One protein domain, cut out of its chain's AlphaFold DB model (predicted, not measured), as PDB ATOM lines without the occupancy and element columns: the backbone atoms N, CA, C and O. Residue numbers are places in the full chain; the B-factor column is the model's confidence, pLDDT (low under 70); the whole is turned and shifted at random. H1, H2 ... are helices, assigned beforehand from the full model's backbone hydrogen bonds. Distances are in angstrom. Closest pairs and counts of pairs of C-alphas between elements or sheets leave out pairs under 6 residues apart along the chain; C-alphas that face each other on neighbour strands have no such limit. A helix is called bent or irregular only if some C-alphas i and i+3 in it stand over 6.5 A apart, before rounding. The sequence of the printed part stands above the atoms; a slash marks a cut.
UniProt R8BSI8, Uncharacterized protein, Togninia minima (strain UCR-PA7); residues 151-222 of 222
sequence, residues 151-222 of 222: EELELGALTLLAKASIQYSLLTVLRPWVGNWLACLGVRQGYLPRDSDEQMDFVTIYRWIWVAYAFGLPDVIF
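Overview. This is residues 151 to 222 of the 222 residues of an uncharacterized protein of Togninia minima (strain UCR-PA7) (UniProt R8BSI8). Three helices stand in a triangle: H3 packs slantwise on H1, and H2, folding back from H1, meets the end of H3. A long loop joins H2 to H3, and residues 195 to 202 stick out at one end. The printed part has 72 residues, 41 of them in the named helices H1, H2 and H3 in chain order, with no named strand; its class is all helix, and it is compact, with a radius of gyration of the C-alphas of 11.7 A and spans of 35 by 21 by 20 A.

Arrangement. H3, residues 202 to 215, touches H1, residues 155 to 167, at a steep tilt of 45 degrees, the same way; their closest C-alphas, of Ala 162 and Val 211, are 5.4 A apart. With residues 214 to 215 alone, H3 touches H2, residues 171 to 184, at a steep tilt of 46 degrees, opposite ways; the closest C-alphas, of Leu 171 and Phe 215, are 7.0 A apart. H1 and H2 form a helical hairpin at a shallow tilt of 12 degrees; they only just touch, with 3 pairs of C-alphas within 8 A, the closest those of Ser 165 and Leu 171 at 5.4 A. Each O i to N i+4 pair is within hydrogen-bond range in H1 and H3, against 6 of 10 in H2.

Along the chain. H3 measures 20.1 A from C-alpha 202 to C-alpha 215 at (-69.094, 17.079, 25.480), H2 19.0 A and H1 18.3 A from C-alpha 155 at (-73.692, 16.169, 13.109). H2 is irregular: C-alphas 173 and 176 are 7.3 A apart.

Size, cuts and confidence. The C-alphas farthest apart, of Val 173 and Glu 198, are 35.4 A apart. The printed part has no cut; the link from H2 to H3 is long, that from H1 to H2 tight. The pLDDT is under 70 at residues 188 to 199 and 218 to 222.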
ATOM      1  N   GLU A 151     -60.838  14.698  10.381       95.31
ATOM      2  CA  GLU A 151     -60.746  16.104  10.781       95.31
ATOM      3  C   GLU A 151     -62.138  16.724  10.960       95.31
ATOM      4  O   GLU A 151     -62.355  17.520  11.873       95.31
ATOM      5  N   GLU A 152     -63.101  16.315  10.137       94.38
ATOM      6  CA  GLU A 152     -64.469  16.826  10.131       94.38
ATOM      7  C   GLU A 152     -65.464  15.690  10.388       94.38
ATOM      8  O   GLU A 152     -65.307  14.585   9.874       94.38
ATOM      9  N   LEU A 153     -66.512  15.964  11.167       93.75
ATOM     10  CA  LEU A 153     -67.615  15.029  11.379       93.75
ATOM     11  C   LEU A 153     -68.944  15.720  11.123       93.75
ATOM     12  O   LEU A 153     -69.217  16.796  11.657       93.75
ATOM     13  N   GLU A 154     -69.812  15.052  10.368       92.50
ATOM     14  CA  GLU A 154     -71.205  15.461  10.262       92.50
ATOM     15  C   GLU A 154     -71.909  15.337  11.622       92.50
ATOM     16  O   GLU A 154     -71.602  14.463  12.437       92.50
ATOM     17  N   LEU A 155     -72.933  16.167  11.853       90.94
ATOM     18  CA  LEU A 155     -73.692  16.169  13.109       90.94
ATOM     19  C   LEU A 155     -74.267  14.785  13.462       90.94
ATOM     20  O   LEU A 155     -74.346  14.429  14.638       90.94
ATOM     21  N   GLY A 156     -74.664  13.995  12.458       90.81
ATOM     22  CA  GLY A 156     -75.146  12.626  12.655       90.81
ATOM     23  C   GLY A 156     -74.075  11.711  13.255       90.81
ATOM     24  O   GLY A 156     -74.301  11.121  14.313       90.81
ATOM     25  N   ALA A 157     -72.896  11.653  12.631       91.88
ATOM     26  CA  ALA A 157     -71.760  10.867  13.113       91.88
ATOM     27  C   ALA A 157     -71.279  11.354  14.489       91.88
ATOM     28  O   ALA A 157     -71.097  10.547  15.401       91.88
ATOM     29  N   LEU A 158     -71.186  12.675  14.689       94.50
ATOM     30  CA  LEU A 158     -70.816  13.263  15.979       94.50
ATOM     31  C   LEU A 158     -71.830  12.924  17.085       94.50
ATOM     32  O   LEU A 158     -71.441  12.710  18.230       94.50
ATOM     33  N   THR A 159     -73.122  12.820  16.755       93.94
ATOM     34  CA  THR A 159     -74.163  12.385  17.705       93.94
ATOM     35  C   THR A 159     -73.996  10.924  18.103       93.94
ATOM     36  O   THR A 159     -74.132  10.578  19.277       93.94
ATOM     37  N   LEU A 160     -73.720  10.045  17.138       92.81
ATOM     38  CA  LEU A 160     -73.484   8.629  17.418       92.81
ATOM     39  C   LEU A 160     -72.200   8.438  18.238       92.81
ATOM     40  O   LEU A 160     -72.206   7.688  19.214       92.81
ATOM     41  N   LEU A 161     -71.142   9.188  17.919       94.75
ATOM     42  CA  LEU A 161     -69.909   9.220  18.700       94.75
ATOM     43  C   LEU A 161     -70.141   9.773  20.112       94.75
ATOM     44  O   LEU A 161     -69.618   9.214  21.070       94.75
ATOM     45  N   ALA A 162     -70.978  10.803  20.274       94.81
ATOM     46  CA  ALA A 162     -71.375  11.324  21.583       94.81
ATOM     47  C   ALA A 162     -72.053  10.238  22.437       94.81
ATOM     48  O   ALA A 162     -71.639  10.001  23.574       94.81
ATOM     49  N   LYS A 163     -73.025   9.507  21.873       93.62
ATOM     50  CA  LYS A 163     -73.691   8.375  22.548       93.62
ATOM     51  C   LYS A 163     -72.689   7.283  22.941       93.62
ATOM     52  O   LYS A 163     -72.646   6.888  24.107       93.62
ATOM     53  N   ALA A 164     -71.842   6.854  22.003       92.81
ATOM     54  CA  ALA A 164     -70.812   5.846  22.253       92.81
ATOM     55  C   ALA A 164     -69.801   6.309  23.316       92.81
ATOM     56  O   ALA A 164     -69.393   5.529  24.174       92.81
ATOM     57  N   SER A 165     -69.434   7.592  23.320       94.38
ATOM     58  CA  SER A 165     -68.476   8.143  24.280       94.38
ATOM     59  C   SER A 165     -68.986   8.122  25.716       94.38
ATOM     60  O   SER A 165     -68.196   7.925  26.638       94.38
ATOM     61  N   ILE A 166     -70.296   8.267  25.915       93.31
ATOM     62  CA  ILE A 166     -70.925   8.115  27.227       93.31
ATOM     63  C   ILE A 166     -70.960   6.635  27.600       93.31
ATOM     64  O   ILE A 166     -70.500   6.267  28.678       93.31
ATOM     65  N   GLN A 167     -71.456   5.788  26.691       91.00
ATOM     66  CA  GLN A 167     -71.611   4.352  26.923       91.00
ATOM     67  C   GLN A 167     -70.288   3.682  27.316       91.00
ATOM     68  O   GLN A 167     -70.252   2.905  28.265       91.00
ATOM     69  N   TYR A 168     -69.201   4.031  26.629       91.56
ATOM     70  CA  TYR A 168     -67.883   3.423  26.815       91.56
ATOM     71  C   TYR A 168     -66.894   4.313  27.582       91.56
ATOM     72  O   TYR A 168     -65.703   4.010  27.634       91.56
ATOM     73  N   SER A 169     -67.360   5.407  28.196       93.44
ATOM     74  CA  SER A 169     -66.532   6.332  28.995       93.44
ATOM     75  C   SER A 169     -65.309   6.909  28.249       93.44
ATOM     76  O   SER A 169     -64.214   6.993  28.796       93.44
ATOM     77  N   LEU A 170     -65.493   7.340  26.997       95.06
ATOM     78  CA  LEU A 170     -64.425   7.798  26.086       95.06
ATOM     79  C   LEU A 170     -64.234   9.322  26.050       95.06
ATOM     80  O   LEU A 170     -63.391   9.824  25.307       95.06
ATOM     81  N   LEU A 171     -65.011  10.081  26.829       92.62
ATOM     82  CA  LEU A 171     -65.044  11.549  26.769       92.62
ATOM     83  C   LEU A 171     -63.667  12.205  26.924       92.62
ATOM     84  O   LEU A 171     -63.334  13.135  26.190       92.62
ATOM     85  N   THR A 172     -62.864  11.727  27.875       91.81
ATOM     86  CA  THR A 172     -61.521  12.271  28.127       91.81
ATOM     87  C   THR A 172     -60.595  12.030  26.944       91.81
ATOM     88  O   THR A 172     -59.816  12.915  26.596       91.81
ATOM     89  N   VAL A 173     -60.705  10.859  26.317       94.62
ATOM     90  CA  VAL A 173     -59.831  10.445  25.219       94.62
ATOM     91  C   VAL A 173     -60.167  11.211  23.948       94.62
ATOM     92  O   VAL A 173     -59.262  11.703  23.295       94.62
ATOM     93  N   LEU A 174     -61.452  11.396  23.631       95.12
ATOM     94  CA  LEU A 174     -61.890  12.080  22.404       95.12
ATOM     95  C   LEU A 174     -61.747  13.611  22.457       95.12
ATOM     96  O   LEU A 174     -61.829  14.281  21.426       95.12
ATOM     97  N   ARG A 175     -61.523  14.188  23.644       92.00
ATOM     98  CA  ARG A 175     -61.453  15.641  23.868       92.00
ATOM     99  C   ARG A 175     -60.547  16.419  22.892       92.00
ATOM    100  O   ARG A 175     -60.959  17.525  22.535       92.00
ATOM    101  N   PRO A 176     -59.370  15.926  22.454       94.44
ATOM    102  CA  PRO A 176     -58.501  16.666  21.538       94.44
ATOM    103  C   PRO A 176     -59.164  17.047  20.207       94.44
ATOM    104  O   PRO A 176     -58.876  18.116  19.676       94.44
ATOM    105  N   TRP A 177     -60.083  16.221  19.697       95.44
ATOM    106  CA  TRP A 177     -60.707  16.418  18.381       95.44
ATOM    107  C   TRP A 177     -62.054  17.140  18.436       95.44
ATOM    108  O   TRP A 177     -62.436  17.820  17.485       95.44
ATOM    109  N   VAL A 178     -62.755  17.059  19.572       92.44
ATOM    110  CA  VAL A 178     -64.108  17.618  19.747       92.44
ATOM    111  C   VAL A 178     -64.185  19.095  19.358       92.44
ATOM    112  O   VAL A 178     -65.137  19.507  18.697       92.44
ATOM    113  N   GLY A 179     -63.181  19.899  19.721       89.88
ATOM    114  CA  GLY A 179     -63.154  21.320  19.365       89.88
ATOM    115  C   GLY A 179     -63.149  21.562  17.853       89.88
ATOM    116  O   GLY A 179     -63.853  22.454  17.381       89.88
ATOM    117  N   ASN A 180     -62.406  20.746  17.099       92.44
ATOM    118  CA  ASN A 180     -62.336  20.851  15.645       92.44
ATOM    119  C   ASN A 180     -63.650  20.414  14.990       92.44
ATOM    120  O   ASN A 180     -64.206  21.155  14.181       92.44
ATOM    121  N   TRP A 181     -64.201  19.268  15.407       94.50
ATOM    122  CA  TRP A 181     -65.477  18.765  14.887       94.50
ATOM    123  C   TRP A 181     -66.615  19.767  15.080       94.50
ATOM    124  O   TRP A 181     -67.387  20.033  14.161       94.50
ATOM    125  N   LEU A 182     -66.685  20.392  16.256       90.81
ATOM    126  CA  LEU A 182     -67.675  21.431  16.539       90.81
ATOM    127  C   LEU A 182     -67.455  22.688  15.689       90.81
ATOM    128  O   LEU A 182     -68.421  23.251  15.168       90.81
ATOM    129  N   ALA A 183     -66.203  23.118  15.512       88.62
ATOM    130  CA  ALA A 183     -65.881  24.278  14.689       88.62
ATOM    131  C   ALA A 183     -66.293  24.083  13.218       88.62
ATOM    132  O   ALA A 183     -66.825  25.018  12.615       88.62
ATOM    133  N   CYS A 184     -66.114  22.875  12.672       89.44
ATOM    134  CA  CYS A 184     -66.528  22.519  11.307       89.44
ATOM    135  C   CYS A 184     -68.052  22.589  11.127       89.44
ATOM    136  O   CYS A 184     -68.539  23.010  10.081       89.44
ATOM    137  N   LEU A 185     -68.813  22.291  12.184       87.88
ATOM    138  CA  LEU A 185     -70.272  22.452  12.225       87.88
ATOM    139  C   LEU A 185     -70.724  23.902  12.484       87.88
ATOM    140  O   LEU A 185     -71.906  24.156  12.712       87.88
ATOM    141  N   GLY A 186     -69.800  24.866  12.478       81.88
ATOM    142  CA  GLY A 186     -70.098  26.283  12.684       81.88
ATOM    143  C   GLY A 186     -70.303  26.688  14.147       81.88
ATOM    144  O   GLY A 186     -70.657  27.839  14.407       81.88
ATOM    145  N   VAL A 187     -70.043  25.798  15.113       78.06
ATOM    146  CA  VAL A 187     -70.125  26.110  16.549       78.06
ATOM    147  C   VAL A 187     -68.915  26.957  16.933       78.06
ATOM    148  O   VAL A 187     -67.801  26.464  17.111       78.06
ATOM    149  N   ARG A 188     -69.124  28.269  17.069       65.88
ATOM    150  CA  ARG A 188     -68.107  29.205  17.563       65.88
ATOM    151  C   ARG A 188     -68.421  29.561  19.016       65.88
ATOM    152  O   ARG A 188     -69.506  30.036  19.318       65.88
ATOM    153  N   GLN A 189     -67.442  29.380  19.904       57.03
ATOM    154  CA  GLN A 189     -67.476  29.879  21.290       57.03
ATOM    155  C   GLN A 189     -68.568  29.286  22.207       57.03
ATOM    156  O   GLN A 189     -69.060  29.975  23.090       57.03
ATOM    157  N   GLY A 190     -68.915  28.003  22.047       53.56
ATOM    158  CA  GLY A 190     -69.772  27.292  23.012       53.56
ATOM    159  C   GLY A 190     -71.278  27.519  22.853       53.56
ATOM    160  O   GLY A 190     -72.048  26.964  23.630       53.56
ATOM    161  N   TYR A 191     -71.689  28.264  21.827       55.53
ATOM    162  CA  TYR A 191     -73.091  28.457  21.477       55.53
ATOM    163  C   TYR A 191     -73.487  27.523  20.336       55.53
ATOM    164  O   TYR A 191     -72.812  27.482  19.304       55.53
ATOM    165  N   LEU A 192     -74.601  26.808  20.507       64.25
ATOM    166  CA  LEU A 192     -75.279  26.159  19.385       64.25
ATOM    167  C   LEU A 192     -75.608  27.198  18.300       64.25
ATOM    168  O   LEU A 192     -75.743  28.382  18.631       64.25
ATOM    169  N   PRO A 193     -75.747  26.791  17.023       61.59
ATOM    170  CA  PRO A 193     -76.211  27.678  15.961       61.59
ATOM    171  C   PRO A 193     -77.531  28.329  16.391       61.59
ATOM    172  O   PRO A 193     -78.575  27.684  16.437       61.59
ATOM    173  N   ARG A 194     -77.455  29.591  16.820       58.84
ATOM    174  CA  ARG A 194     -78.551  30.291  17.484       58.84
ATOM    175  C   ARG A 194     -79.445  30.893  16.412       58.84
ATOM    176  O   ARG A 194     -79.069  31.905  15.831       58.84
ATOM    177  N   ASP A 195     -80.581  30.250  16.153       50.84
ATOM    178  CA  ASP A 195     -81.828  30.833  15.631       50.84
ATOM    179  C   ASP A 195     -81.751  31.798  14.431       50.84
ATOM    180  O   ASP A 195     -82.669  32.590  14.226       50.84
ATOM    181  N   SER A 196     -80.711  31.764  13.591       51.16
ATOM    182  CA  SER A 196     -80.761  32.508  12.323       51.16
ATOM    183  C   SER A 196     -81.626  31.812  11.268       51.16
ATOM    184  O   SER A 196     -81.994  32.453  10.290       51.16
ATOM    185  N   ASP A 197     -81.993  30.546  11.495       54.28
ATOM    186  CA  ASP A 197     -82.954  29.789  10.694       54.28
ATOM    187  C   ASP A 197     -84.120  29.354  11.596       54.28
ATOM    188  O   ASP A 197     -83.984  28.437  12.402       54.28
ATOM    189  N   GLU A 198     -85.285  29.988  11.459       56.34
ATOM    190  CA  GLU A 198     -86.518  29.718  12.226       56.34
ATOM    191  C   GLU A 198     -87.097  28.282  12.065       56.34
ATOM    192  O   GLU A 198     -88.260  28.050  12.388       56.34
ATOM    193  N   GLN A 199     -86.347  27.290  11.563       66.12
ATOM    194  CA  GLN A 199     -86.844  25.924  11.325       66.12
ATOM    195  C   GLN A 199     -85.776  24.836  11.520       66.12
ATOM    196  O   GLN A 199     -85.531  24.030  10.623       66.12
ATOM    197  N   MET A 200     -85.152  24.754  12.699       75.25
ATOM    198  CA  MET A 200     -84.426  23.529  13.046       75.25
ATOM    199  C   MET A 200     -85.438  22.413  13.350       75.25
ATOM    200  O   MET A 200     -86.309  22.568  14.208       75.25
ATOM    201  N   ASP A 201     -85.362  21.293  12.628       84.50
ATOM    202  CA  ASP A 201     -86.259  20.166  12.880       84.50
ATOM    203  C   ASP A 201     -85.964  19.492  14.236       84.50
ATOM    204  O   ASP A 201     -84.883  19.611  14.822       84.50
ATOM    205  N   PHE A 202     -86.955  18.759  14.752       81.38
ATOM    206  CA  PHE A 202     -86.846  18.073  16.043       81.38
ATOM    207  C   PHE A 202     -85.666  17.086  16.096       81.38
ATOM    208  O   PHE A 202     -85.060  16.903  17.151       81.38
ATOM    209  N   VAL A 203     -85.317  16.458  14.968       85.81
ATOM    210  CA  VAL A 203     -84.222  15.478  14.886       85.81
ATOM    211  C   VAL A 203     -82.874  16.165  15.088       85.81
ATOM    212  O   VAL A 203     -82.033  15.684  15.845       85.81
ATOM    213  N   THR A 204     -82.678  17.314  14.455       86.31
ATOM    214  CA  THR A 204     -81.459  18.118  14.549       86.31
ATOM    215  C   THR A 204     -81.296  18.685  15.955       86.31
ATOM    216  O   THR A 204     -80.210  18.595  16.527       86.31
ATOM    217  N   ILE A 205     -82.389  19.165  16.559       85.00
ATOM    218  CA  ILE A 205     -82.419  19.564  17.973       85.00
ATOM    219  C   ILE A 205     -81.971  18.400  18.867       85.00
ATOM    220  O   ILE A 205     -81.054  18.544  19.674       85.00
ATOM    221  N   TYR A 206     -82.572  17.222  18.689       86.88
ATOM    222  CA  TYR A 206     -82.252  16.036  19.480       86.88
ATOM    223  C   TYR A 206     -80.785  15.594  19.344       86.88
ATOM    224  O   TYR A 206     -80.162  15.180  20.323       86.88
ATOM    225  N   ARG A 207     -80.205  15.720  18.149       89.69
ATOM    226  CA  ARG A 207     -78.779  15.460  17.901       89.69
ATOM    227  C   ARG A 207     -77.884  16.405  18.692       89.69
ATOM    228  O   ARG A 207     -76.992  15.951  19.409       89.69
ATOM    229  N   TRP A 208     -78.173  17.703  18.644       89.88
ATOM    230  CA  TRP A 208     -77.430  18.696  19.419       89.88
ATOM    231  C   TRP A 208     -77.534  18.480  20.931       89.88
ATOM    232  O   TRP A 208     -76.532  18.673  21.618       89.88
ATOM    233  N   ILE A 209     -78.680  18.012  21.447       88.88
ATOM    234  CA  ILE A 209     -78.825  17.630  22.867       88.88
ATOM    235  C   ILE A 209     -77.776  16.591  23.253       88.88
ATOM    236  O   ILE A 209     -77.080  16.769  24.250       88.88
ATOM    237  N   TRP A 210     -77.645  15.519  22.472       91.62
ATOM    238  CA  TRP A 210     -76.682  14.456  22.760       91.62
ATOM    239  C   TRP A 210     -75.239  14.943  22.700       91.62
ATOM    240  O   TRP A 210     -74.463  14.646  23.607       91.62
ATOM    241  N   VAL A 211     -74.892  15.707  21.661       92.44
ATOM    242  CA  VAL A 211     -73.545  16.273  21.497       92.44
ATOM    243  C   VAL A 211     -73.200  17.184  22.675       92.44
ATOM    244  O   VAL A 211     -72.130  17.055  23.269       92.44
ATOM    245  N   ALA A 212     -74.118  18.066  23.062       89.75
ATOM    246  CA  ALA A 212     -73.903  18.978  24.173       89.75
ATOM    247  C   ALA A 212     -73.839  18.279  25.529       89.75
ATOM    248  O   ALA A 212     -72.988  18.624  26.348       89.75
ATOM    249  N   TYR A 213     -74.711  17.293  25.750       90.81
ATOM    250  CA  TYR A 213     -74.724  16.491  26.966       90.81
ATOM    251  C   TYR A 213     -73.413  15.714  27.138       90.81
ATOM    252  O   TYR A 213     -72.830  15.738  28.219       90.81
ATOM    253  N   ALA A 214     -72.924  15.075  26.071       92.12
ATOM    254  CA  ALA A 214     -71.677  14.320  26.104       92.12
ATOM    255  C   ALA A 214     -70.463  15.233  26.331       92.12
ATOM    256  O   ALA A 214     -69.662  14.999  27.234       92.12
ATOM    257  N   PHE A 215     -70.327  16.290  25.530       89.44
ATOM    258  CA  PHE A 215     -69.094  17.079  25.480       89.44
ATOM    259  C   PHE A 215     -69.103  18.337  26.358       89.44
ATOM    260  O   PHE A 215     -68.114  19.072  26.378       89.44
ATOM    261  N   GLY A 216     -70.175  18.567  27.121       82.38
ATOM    262  CA  GLY A 216     -70.262  19.653  28.097       82.38
ATOM    263  C   GLY A 216     -70.295  21.039  27.455       82.38
ATOM    264  O   GLY A 216     -69.563  21.931  27.887       82.38
ATOM    265  N   LEU A 217     -71.117  21.220  26.416       75.38
ATOM    266  CA  LEU A 217     -71.300  22.537  25.800       75.38
ATOM    267  C   LEU A 217     -72.097  23.448  26.750       75.38
ATOM    268  O   LEU A 217     -73.186  23.059  27.170       75.38
ATOM    269  N   PRO A 218     -71.560  24.626  27.122       55.84
ATOM    270  CA  PRO A 218     -72.056  25.404  28.258       55.84
ATOM    271  C   PRO A 218     -73.459  26.004  28.073       55.84
ATOM    272  O   PRO A 218     -74.083  26.321  29.079       55.84
ATOM    273  N   ASP A 219     -73.983  26.113  26.845       52.38
ATOM    274  CA  ASP A 219     -75.231  26.835  26.562       52.38
ATOM    275  C   ASP A 219     -76.155  26.087  25.580       52.38
ATOM    276  O   ASP A 219     -76.291  26.454  24.410       52.38
ATOM    277  N   VAL A 220     -76.848  25.051  26.066       47.72
ATOM    278  CA  VAL A 220     -78.024  24.481  25.386       47.72
ATOM    279  C   VAL A 220     -79.275  24.884  26.150       47.72
ATOM    280  O   VAL A 220     -79.730  24.190  27.055       47.72
ATOM    281  N   ILE A 221     -79.793  26.062  25.818       42.75
ATOM    282  CA  ILE A 221     -81.055  26.570  26.353       42.75
ATOM    283  C   ILE A 221     -82.079  26.441  25.225       42.75
ATOM    284  O   ILE A 221     -81.940  27.118  24.209       42.75
ATOM    285  N   PHE A 222     -83.045  25.536  25.399       45.09
ATOM    286  CA  PHE A 222     -84.227  25.396  24.540       45.09
ATOM    287  C   PHE A 222     -85.323  26.379  24.939       45.09
ATOM    288  O   PHE A 222     -85.450  26.648  26.159       45.09
TER     289      PHE A 222